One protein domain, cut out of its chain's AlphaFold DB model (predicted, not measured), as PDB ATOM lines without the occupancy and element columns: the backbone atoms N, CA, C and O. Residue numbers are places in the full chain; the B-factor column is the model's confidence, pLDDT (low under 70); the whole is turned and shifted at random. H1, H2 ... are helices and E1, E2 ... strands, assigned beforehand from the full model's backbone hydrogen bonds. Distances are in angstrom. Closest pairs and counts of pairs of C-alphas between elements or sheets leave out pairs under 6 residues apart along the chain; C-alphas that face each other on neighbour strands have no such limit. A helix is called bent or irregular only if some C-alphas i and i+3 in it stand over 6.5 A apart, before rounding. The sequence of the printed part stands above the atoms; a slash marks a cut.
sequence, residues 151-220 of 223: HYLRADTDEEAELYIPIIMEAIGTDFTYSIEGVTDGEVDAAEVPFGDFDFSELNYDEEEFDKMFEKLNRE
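Overview. This is residues 151 to 220 of the 223 residues of an uncharacterized protein of Bacteroides sp. AM16-15 (UniProt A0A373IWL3). H1 lies in the middle, with a small two-strand sheet, E1 and E2, packed on one side of it and H2 standing off on the other side. A long loop, residues 181 to 206, first folds back beside E2 and then swings round to H2, standing free over residues 201 to 209, of which 207 to 209 belong to H2. The printed part has 70 residues, with two named strands and two named helices in the order E1, H1, E2, H2; the sheet's order is E1, E2, parallel, and the class is mixed, helices and strands. The whole is compact, with a radius of gyration of the C-alphas of 12.5 A and spans of 31 by 26 by 20 A.

Arrangement. E1, residues 152 to 155, and E2, residues 177 to 180, are parallel neighbours at 13 degrees, with N 153 and O 177 2.9 A apart, within hydrogen-bond range. With H1, residues 158 to 172, they form a strand-helix-strand unit, two parallel strands joined through a helix, with a right-handed crossover. The closest C-alphas of E1 and H1 are those of Ala 155 and Ala 161, 5.4 A apart; those of H1 and E2 are Asp 158 and Ile 180, 6.5 A apart. Residues 177 to 178 of E2 pair antiparallel with residues 188 to 189. H2, residues 207 to 220, and H1 are near each other, with 8 pairs of C-alphas within 10 A, while E1 and H2 are apart. O i to N i+4 pairs are within hydrogen-bond range in 9 of 11 cases in H1 and 9 of 10 in H2.

Along the chain. E1 begins at C-alpha 152, (28.141, 56.592, -30.771). H1 is 20.6 A long and irregular, but only just: C-alphas 163 and 166 are 6.7 A apart. E2 measures 10.7 A and E1 9.6 A. H2, 20.2 A long, ends at C-alpha 220, (13.801, 40.164, -23.484).

Size, cuts and confidence. The two C-alphas farthest apart, of Asp 185 and Glu 208, are 33.9 A apart. The printed part has no cut. The links E1 to H1 and H1 to E2 are tight; E2 to H2 is long, 26 residues. Residues 193 to 220 have pLDDT under 70, and the mean of the printed part is 73.4.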
ATOM      1  N   HIS A 151      29.500  57.753 -35.240       95.69
ATOM      2  CA  HIS A 151      28.783  56.710 -34.514       95.69
ATOM      3  C   HIS A 151      29.105  56.769 -33.022       95.69
ATOM      4  O   HIS A 151      30.262  56.912 -32.613       95.69
ATOM      5  N   TYR A 152      28.053  56.691 -32.218       95.94
ATOM      6  CA  TYR A 152      28.141  56.592 -30.771       95.94
ATOM      7  C   TYR A 152      27.228  55.461 -30.306       95.94
ATOM      8  O   TYR A 152      26.005  55.601 -30.317       95.94
ATOM      9  N   LEU A 153      27.826  54.332 -29.927       95.25
ATOM     10  CA  LEU A 153      27.097  53.170 -29.434       95.25
ATOM     11  C   LEU A 153      26.797  53.342 -27.944       95.25
ATOM     12  O   LEU A 153      27.691  53.279 -27.100       95.25
ATOM     13  N   ARG A 154      25.522  53.496 -27.603       94.31
ATOM     14  CA  ARG A 154      25.060  53.347 -26.226       94.31
ATOM     15  C   ARG A 154      24.528  51.927 -26.043       94.31
ATOM     16  O   ARG A 154      23.488  51.602 -26.608       94.31
ATOM     17  N   ALA A 155      25.249  51.122 -25.272       92.19
ATOM     18  CA  ALA A 155      24.832  49.783 -24.892       92.19
ATOM     19  C   ALA A 155      24.253  49.787 -23.471       92.19
ATOM     20  O   ALA A 155      24.799  50.432 -22.570       92.19
ATOM     21  N   ASP A 156      23.167  49.055 -23.271       90.00
ATOM     22  CA  ASP A 156      22.530  48.882 -21.969       90.00
ATOM     23  C   ASP A 156      23.216  47.778 -21.152       90.00
ATOM     24  O   ASP A 156      23.197  47.810 -19.920       90.00
ATOM     25  N   THR A 157      23.857  46.818 -21.828       87.69
ATOM     26  CA  THR A 157      24.594  45.714 -21.201       87.69
ATOM     27  C   THR A 157      25.931  45.441 -21.886       87.69
ATOM     28  O   THR A 157      26.182  45.893 -23.008       87.69
ATOM     29  N   ASP A 158      26.794  44.678 -21.210       86.00
ATOM     30  CA  ASP A 158      28.048  44.199 -21.794       86.00
ATOM     31  C   ASP A 158      27.771  43.313 -23.023       86.00
ATOM     32  O   ASP A 158      28.429  43.470 -24.044       86.00
ATOM     33  N   GLU A 159      26.741  42.461 -22.984       87.25
ATOM     34  CA  GLU A 159      26.378  41.585 -24.108       87.25
ATOM     35  C   GLU A 159      25.929  42.368 -25.353       87.25
ATOM     36  O   GLU A 159      26.262  41.995 -26.478       87.25
ATOM     37  N   GLU A 160      25.188  43.468 -25.178       89.38
ATOM     38  CA  GLU A 160      24.827  44.343 -26.298       89.38
ATOM     39  C   GLU A 160      26.070  45.033 -26.887       89.38
ATOM     40  O   GLU A 160      26.202  45.169 -28.107       89.38
ATOM     41  N   ALA A 161      27.018  45.435 -26.037       89.25
ATOM     42  CA  ALA A 161      28.282  46.001 -26.490       89.25
ATOM     43  C   ALA A 161      29.106  44.968 -27.280       89.25
ATOM     44  O   ALA A 161      29.590  45.274 -28.369       89.25
ATOM     45  N   GLU A 162      29.210  43.738 -26.771       86.06
ATOM     46  CA  GLU A 162      29.875  42.604 -27.427       86.06
ATOM     47  C   GLU A 162      29.260  42.262 -28.789       86.06
ATOM     48  O   GLU A 162      29.974  41.827 -29.692       86.06
ATOM     49  N   LEU A 163      27.958  42.498 -28.960       89.19
ATOM     50  CA  LEU A 163      27.251  42.308 -30.223       89.19
ATOM     51  C   LEU A 163      27.603  43.386 -31.260       89.19
ATOM     52  O   LEU A 163      27.960  43.062 -32.393       89.19
ATOM     53  N   TYR A 164      27.488  44.667 -30.898       92.88
ATOM     54  CA  TYR A 164      27.565  45.762 -31.874       92.88
ATOM     55  C   TYR A 164      28.980  46.280 -32.133       92.88
ATOM     56  O   TYR A 164      29.291  46.677 -33.257       92.88
ATOM     57  N   ILE A 165      29.856  46.285 -31.127       91.31
ATOM     58  CA  ILE A 165      31.226  46.803 -31.268       91.31
ATOM     59  C   ILE A 165      31.993  46.120 -32.407       91.31
ATOM     60  O   ILE A 165      32.592  46.841 -33.208       91.31
ATOM     61  N   PRO A 166      31.977  44.781 -32.550       89.00
ATOM     62  CA  PRO A 166      32.741  44.115 -33.601       89.00
ATOM     63  C   PRO A 166      32.250  44.486 -35.003       89.00
ATOM     64  O   PRO A 166      33.070  44.709 -35.890       89.00
ATOM     65  N   ILE A 167      30.930  44.620 -35.173       91.12
ATOM     66  CA  ILE A 167      30.284  45.034 -36.428       91.12
ATOM     67  C   ILE A 167      30.772  46.432 -36.829       91.12
ATOM     68  O   ILE A 167      31.296  46.638 -37.925       91.12
ATOM     69  N   ILE A 168      30.682  47.387 -35.898       93.38
ATOM     70  CA  ILE A 168      31.108  48.772 -36.131       93.38
ATOM     71  C   ILE A 168      32.618  48.826 -36.410       93.38
ATOM     72  O   ILE A 168      33.064  49.524 -37.324       93.38
ATOM     73  N   MET A 169      33.418  48.057 -35.667       90.06
ATOM     74  CA  MET A 169      34.866  47.982 -35.857       90.06
ATOM     75  C   MET A 169      35.268  47.413 -37.215       90.06
ATOM     76  O   MET A 169      36.227  47.901 -37.815       90.06
ATOM     77  N   GLU A 170      34.562  46.401 -37.713       88.81
ATOM     78  CA  GLU A 170      34.810  45.858 -39.046       88.81
ATOM     79  C   GLU A 170      34.566  46.919 -40.130       88.81
ATOM     80  O   GLU A 170      35.358  47.038 -41.071       88.81
ATOM     81  N   ALA A 171      33.524  47.739 -39.967       91.19
ATOM     82  CA  ALA A 171      33.154  48.758 -40.940       91.19
ATOM     83  C   ALA A 171      34.066  49.998 -40.922       91.19
ATOM     84  O   ALA A 171      34.491  50.471 -41.981       91.19
ATOM     85  N   ILE A 172      34.357  50.551 -39.738       91.75
ATOM     86  CA  ILE A 172      35.012  51.868 -39.593       91.75
ATOM     87  C   ILE A 172      36.219  51.872 -38.644       91.75
ATOM     88  O   ILE A 172      36.795  52.927 -38.362       91.75
ATOM     89  N   GLY A 173      36.662  50.704 -38.177       90.00
ATOM     90  CA  GLY A 173      37.754  50.592 -37.216       90.00
ATOM     91  C   GLY A 173      37.379  51.228 -35.881       90.00
ATOM     92  O   GLY A 173      36.293  51.021 -35.361       90.00
ATOM     93  N   THR A 174      38.274  52.026 -35.310       91.31
ATOM     94  CA  THR A 174      38.048  52.678 -34.012       91.31
ATOM     95  C   THR A 174      37.482  54.099 -34.137       91.31
ATOM     96  O   THR A 174      37.583  54.863 -33.186       91.31
ATOM     97  N   ASP A 175      36.938  54.509 -35.295       92.81
ATOM     98  CA  ASP A 175      36.382  55.866 -35.494       92.81
ATOM     99  C   ASP A 175      34.944  56.013 -34.960       92.81
ATOM    100  O   ASP A 175      34.050  56.527 -35.631       92.81
ATOM    101  N   PHE A 176      34.718  55.548 -33.737       94.38
ATOM    102  CA  PHE A 176      33.450  55.662 -33.028       94.38
ATOM    103  C   PHE A 176      33.696  55.715 -31.522       94.38
ATOM    104  O   PHE A 176      34.800  55.475 -31.029       94.38
ATOM    105  N   THR A 177      32.648  56.049 -30.786       95.00
ATOM    106  CA  THR A 177      32.667  56.065 -29.323       95.00
ATOM    107  C   THR A 177      31.587  55.151 -28.786       95.00
ATOM    108  O   THR A 177      30.627  54.831 -29.492       95.00
ATOM    109  N   TYR A 178      31.726  54.718 -27.540       93.88
ATOM    110  CA  TYR A 178      30.708  53.895 -26.908       93.88
ATOM    111  C   TYR A 178      30.575  54.174 -25.415       93.88
ATOM    112  O   TYR A 178      31.443  54.777 -24.791       93.88
ATOM    113  N   SER A 179      29.470  53.739 -24.829       92.75
ATOM    114  CA  SER A 179      29.288  53.680 -23.379       92.75
ATOM    115  C   SER A 179      28.402  52.497 -23.036       92.75
ATOM    116  O   SER A 179      27.442  52.242 -23.762       92.75
ATOM    117  N   ILE A 180      28.683  51.847 -21.912       91.06
ATOM    118  CA  ILE A 180      27.902  50.729 -21.386       91.06
ATOM    119  C   ILE A 180      27.263  51.167 -20.068       91.06
ATOM    120  O   ILE A 180      27.960  51.621 -19.148       91.06
ATOM    121  N   GLU A 181      25.936  51.081 -19.978       88.00
ATOM    122  CA  GLU A 181      25.188  51.541 -18.811       88.00
ATOM    123  C   GLU A 181      25.635  50.823 -17.525       88.00
ATOM    124  O   GLU A 181      25.713  49.603 -17.444       88.00
ATOM    125  N   GLY A 182      25.981  51.601 -16.494       84.62
ATOM    126  CA  GLY A 182      26.432  51.071 -15.202       84.62
ATOM    127  C   GLY A 182      27.849  50.480 -15.179       84.62
ATOM    128  O   GLY A 182      28.323  50.144 -14.093       84.62
ATOM    129  N   VAL A 183      28.532  50.398 -16.326       83.12
ATOM    130  CA  VAL A 183      29.883  49.824 -16.453       83.12
ATOM    131  C   VAL A 183      30.919  50.897 -16.778       83.12
ATOM    132  O   VAL A 183      31.950  50.985 -16.109       83.12
ATOM    133  N   THR A 184      30.657  51.745 -17.775       82.38
ATOM    134  CA  THR A 184      31.585  52.817 -18.167       82.38
ATOM    135  C   THR A 184      31.323  54.108 -17.396       82.38
ATOM    136  O   THR A 184      30.180  54.560 -17.305       82.38
ATOM    137  N   ASP A 185      32.387  54.779 -16.949       81.25
ATOM    138  CA  ASP A 185      32.330  56.134 -16.379       81.25
ATOM    139  C   ASP A 185      32.266  57.214 -17.488       81.25
ATOM    140  O   ASP A 185      33.057  58.158 -17.515       81.25
ATOM    141  N   GLY A 186      31.314  57.075 -18.418       85.62
ATOM    142  CA  GLY A 186      31.085  57.996 -19.537       85.62
ATOM    143  C   GLY A 186      31.395  57.416 -20.919       85.62
ATOM    144  O   GLY A 186      31.476  56.207 -21.099       85.62
ATOM    145  N   GLU A 187      31.511  58.308 -21.903       89.69
ATOM    146  CA  GLU A 187      31.831  57.978 -23.297       89.69
ATOM    147  C   GLU A 187      33.309  57.580 -23.425       89.69
ATOM    148  O   GLU A 187      34.198  58.301 -22.966       89.69
ATOM    149  N   VAL A 188      33.554  56.427 -24.042       90.62
ATOM    150  CA  VAL A 188      34.868  55.823 -24.260       90.62
ATOM    151  C   VAL A 188      35.205  55.897 -25.747       90.62
ATOM    152  O   VAL A 188      34.387  55.541 -26.597       90.62
ATOM    153  N   ASP A 189      36.416  56.351 -26.064       90.31
ATOM    154  CA  ASP A 189      36.955  56.288 -27.423       90.31
ATOM    155  C   ASP A 189      37.407  54.850 -27.713       90.31
ATOM    156  O   ASP A 189      38.232  54.288 -26.986       90.31
ATOM    157  N   ALA A 190      36.877  54.244 -28.780       87.00
ATOM    158  CA  ALA A 190      37.213  52.873 -29.162       87.00
ATOM    159  C   ALA A 190      38.717  52.679 -29.453       87.00
ATOM    160  O   ALA A 190      39.213  51.554 -29.431       87.00
ATOM    161  N   ALA A 191      39.468  53.757 -29.702       86.19
ATOM    162  CA  ALA A 191      40.919  53.710 -29.860       86.19
ATOM    163  C   ALA A 191      41.683  53.596 -28.527       86.19
ATOM    164  O   ALA A 191      42.836  53.154 -28.524       86.19
ATOM    165  N   GLU A 192      41.086  54.008 -27.402       79.62
ATOM    166  CA  GLU A 192      41.732  54.005 -26.078       79.62
ATOM    167  C   GLU A 192      41.681  52.640 -25.386       79.62
ATOM    168  O   GLU A 192      42.517  52.354 -24.525       79.62
ATOM    169  N   VAL A 193      40.748  51.781 -25.795       65.12
ATOM    170  CA  VAL A 193      40.600  50.419 -25.281       65.12
ATOM    171  C   VAL A 193      40.823  49.447 -26.439       65.12
ATOM    172  O   VAL A 193      39.883  49.119 -27.162       65.12
ATOM    173  N   PRO A 194      42.065  48.976 -26.674       50.78
ATOM    174  CA  PRO A 194      42.292  47.947 -27.670       50.78
ATOM    175  C   PRO A 194      41.552  46.683 -27.224       50.78
ATOM    176  O   PRO A 194      41.980  46.022 -26.281       50.78
ATOM    177  N   PHE A 195      40.497  46.291 -27.940       54.16
ATOM    178  CA  PHE A 195      39.794  45.009 -27.771       54.16
ATOM    179  C   PHE A 195      40.687  43.775 -28.036       54.16
ATOM    180  O   PHE A 195      40.191  42.671 -28.178       54.16
ATOM    181  N   GLY A 196      42.017  43.912 -28.096       46.62
ATOM    182  CA  GLY A 196      42.956  42.789 -28.170       46.62
ATOM    183  C   GLY A 196      43.006  41.920 -26.905       46.62
ATOM    184  O   GLY A 196      43.631  40.865 -26.943       46.62
ATOM    185  N   ASP A 197      42.347  42.340 -25.819       49.25
ATOM    186  CA  ASP A 197      42.027  41.489 -24.662       49.25
ATOM    187  C   ASP A 197      40.689  40.726 -24.832       49.25
ATOM    188  O   ASP A 197      40.346  39.895 -23.992       49.25
ATOM    189  N   PHE A 198      39.948  40.968 -25.919       48.59
ATOM    190  CA  PHE A 198      38.785  40.193 -26.354       48.59
ATOM    191  C   PHE A 198      39.239  39.151 -27.388       48.59
ATOM    192  O   PHE A 198      39.725  39.494 -28.468       48.59
ATOM    193  N   ASP A 199      39.135  37.860 -27.064       46.00
ATOM    194  CA  ASP A 199      39.530  36.785 -27.979       46.00
ATOM    195  C   ASP A 199      38.428  36.499 -29.014       46.00
ATOM    196  O   ASP A 199      37.586  35.618 -28.850       46.00
ATOM    197  N   PHE A 200      38.465  37.227 -30.129       45.50
ATOM    198  CA  PHE A 200      37.574  37.024 -31.279       45.50
ATOM    199  C   PHE A 200      37.733  35.656 -31.961       45.50
ATOM    200  O   PHE A 200      36.896  35.288 -32.780       45.50
ATOM    201  N   SER A 201      38.792  34.894 -31.663       44.44
ATOM    202  CA  SER A 201      38.956  33.544 -32.215       44.44
ATOM    203  C   SER A 201      38.096  32.493 -31.505       44.44
ATOM    204  O   SER A 201      37.922  31.397 -32.044       44.44
ATOM    205  N   GLU A 202      37.509  32.836 -30.350       42.22
ATOM    206  CA  GLU A 202      36.461  32.045 -29.690       42.22
ATOM    207  C   GLU A 202      35.043  32.413 -30.150       42.22
ATOM    208  O   GLU A 202      34.118  31.620 -29.954       42.22
ATOM    209  N   LEU A 203      34.864  33.555 -30.830       45.00
ATOM    210  CA  LEU A 203      33.632  33.858 -31.551       45.00
ATOM    211  C   LEU A 203      33.603  32.989 -32.805       45.00
ATOM    212  O   LEU A 203      34.070  33.346 -33.887       45.00
ATOM    213  N   ASN A 204      33.089  31.781 -32.634       42.97
ATOM    214  CA  ASN A 204      32.741  30.908 -33.733       42.97
ATOM    215  C   ASN A 204      31.516  31.536 -34.415       42.97
ATOM    216  O   ASN A 204      30.389  31.168 -34.106       42.97
ATOM    217  N   TYR A 205      31.755  32.548 -35.258       55.91
ATOM    218  CA  TYR A 205      30.740  33.273 -36.019       55.91
ATOM    219  C   TYR A 205      29.955  32.288 -36.894       55.91
ATOM    220  O   TYR A 205      30.340  31.966 -38.019       55.91
ATOM    221  N   ASP A 206      28.865  31.781 -36.333       53.41
ATOM    222  CA  ASP A 206      27.781  31.126 -37.035       53.41
ATOM    223  C   ASP A 206      26.685  32.185 -37.188       53.41
ATOM    224  O   ASP A 206      26.162  32.671 -36.184       53.41
ATOM    225  N   GLU A 207      26.360  32.564 -38.430       50.81
ATOM    226  CA  GLU A 207      25.207  33.431 -38.750       50.81
ATOM    227  C   GLU A 207      23.958  32.979 -37.971       50.81
ATOM    228  O   GLU A 207      23.194  33.794 -37.466       50.81
ATOM    229  N   GLU A 208      23.807  31.667 -37.768       53.62
ATOM    230  CA  GLU A 208      22.668  31.083 -37.073       53.62
ATOM    231  C   GLU A 208      22.687  31.287 -35.543       53.62
ATOM    232  O   GLU A 208      21.646  31.131 -34.901       53.62
ATOM    233  N   GLU A 209      23.837  31.573 -34.917       53.41
ATOM    234  CA  GLU A 209      23.912  31.954 -33.493       53.41
ATOM    235  C   GLU A 209      23.727  33.457 -33.292       53.41
ATOM    236  O   GLU A 209      23.077  33.852 -32.323       53.41
ATOM    237  N   PHE A 210      24.202  34.274 -34.235       52.53
ATOM    238  CA  PHE A 210      23.937  35.711 -34.262       52.53
ATOM    239  C   PHE A 210      22.434  35.994 -34.359       52.53
ATOM    240  O   PHE A 210      21.888  36.684 -33.497       52.53
ATOM    241  N   ASP A 211      21.743  35.350 -35.307       51.44
ATOM    242  CA  ASP A 211      20.288  35.461 -35.463       51.44
ATOM    243  C   ASP A 211      19.548  35.037 -34.186       51.44
ATOM    244  O   ASP A 211      18.600  35.689 -33.750       51.44
ATOM    245  N   LYS A 212      20.006  33.971 -33.512       54.38
ATOM    246  CA  LYS A 212      19.410  33.512 -32.243       54.38
ATOM    247  C   LYS A 212      19.657  34.484 -31.093       54.38
ATOM    248  O   LYS A 212      18.792  34.607 -30.224       54.38
ATOM    249  N   MET A 213      20.821  35.132 -31.044       50.03
ATOM    250  CA  MET A 213      21.155  36.106 -30.006       50.03
ATOM    251  C   MET A 213      20.362  37.404 -30.204       50.03
ATOM    252  O   MET A 213      19.768  37.904 -29.248       50.03
ATOM    253  N   PHE A 214      20.242  37.858 -31.453       47.75
ATOM    254  CA  PHE A 214      19.417  38.992 -31.862       47.75
ATOM    255  C   PHE A 214      17.926  38.740 -31.577       47.75
ATOM    256  O   PHE A 214      17.262  39.530 -30.905       47.75
ATOM    257  N   GLU A 215      17.405  37.563 -31.948       51.75
ATOM    258  CA  GLU A 215      16.035  37.149 -31.618       51.75
ATOM    259  C   GLU A 215      15.777  37.044 -30.107       51.75
ATOM    260  O   GLU A 215      14.627  37.168 -29.675       51.75
ATOM    261  N   LYS A 216      16.799  36.738 -29.301       46.88
ATOM    262  CA  LYS A 216      16.670  36.618 -27.845       46.88
ATOM    263  C   LYS A 216      16.623  37.995 -27.180       46.88
ATOM    264  O   LYS A 216      15.730  38.214 -26.364       46.88
ATOM    265  N   LEU A 217      17.500  38.918 -27.573       41.66
ATOM    266  CA  LEU A 217      17.487  40.306 -27.092       41.66
ATOM    267  C   LEU A 217      16.161  41.005 -27.435       41.66
ATOM    268  O   LEU A 217      15.556  41.643 -26.576       41.66
ATOM    269  N   ASN A 218      15.621  40.758 -28.633       45.19
ATOM    270  CA  ASN A 218      14.313  41.275 -29.048       45.19
ATOM    271  C   ASN A 218      13.109  40.671 -28.315       45.19
ATOM    272  O   ASN A 218      12.012  41.228 -28.364       45.19
ATOM    273  N   ARG A 219      13.280  39.529 -27.640       45.00
ATOM    274  CA  ARG A 219      12.244  38.946 -26.773       45.00
ATOM    275  C   ARG A 219      12.348  39.448 -25.341       45.00
ATOM    276  O   ARG A 219      11.318  39.609 -24.697       45.00
ATOM    277  N   GLU A 220      13.560  39.689 -24.852       39.56
ATOM    278  CA  GLU A 220      13.801  40.164 -23.484       39.56
ATOM    279  C   GLU A 220      13.453  41.655 -23.307       39.56
ATOM    280  O   GLU A 220      13.181  42.075 -22.189       39.56
TER     281      GLU A 220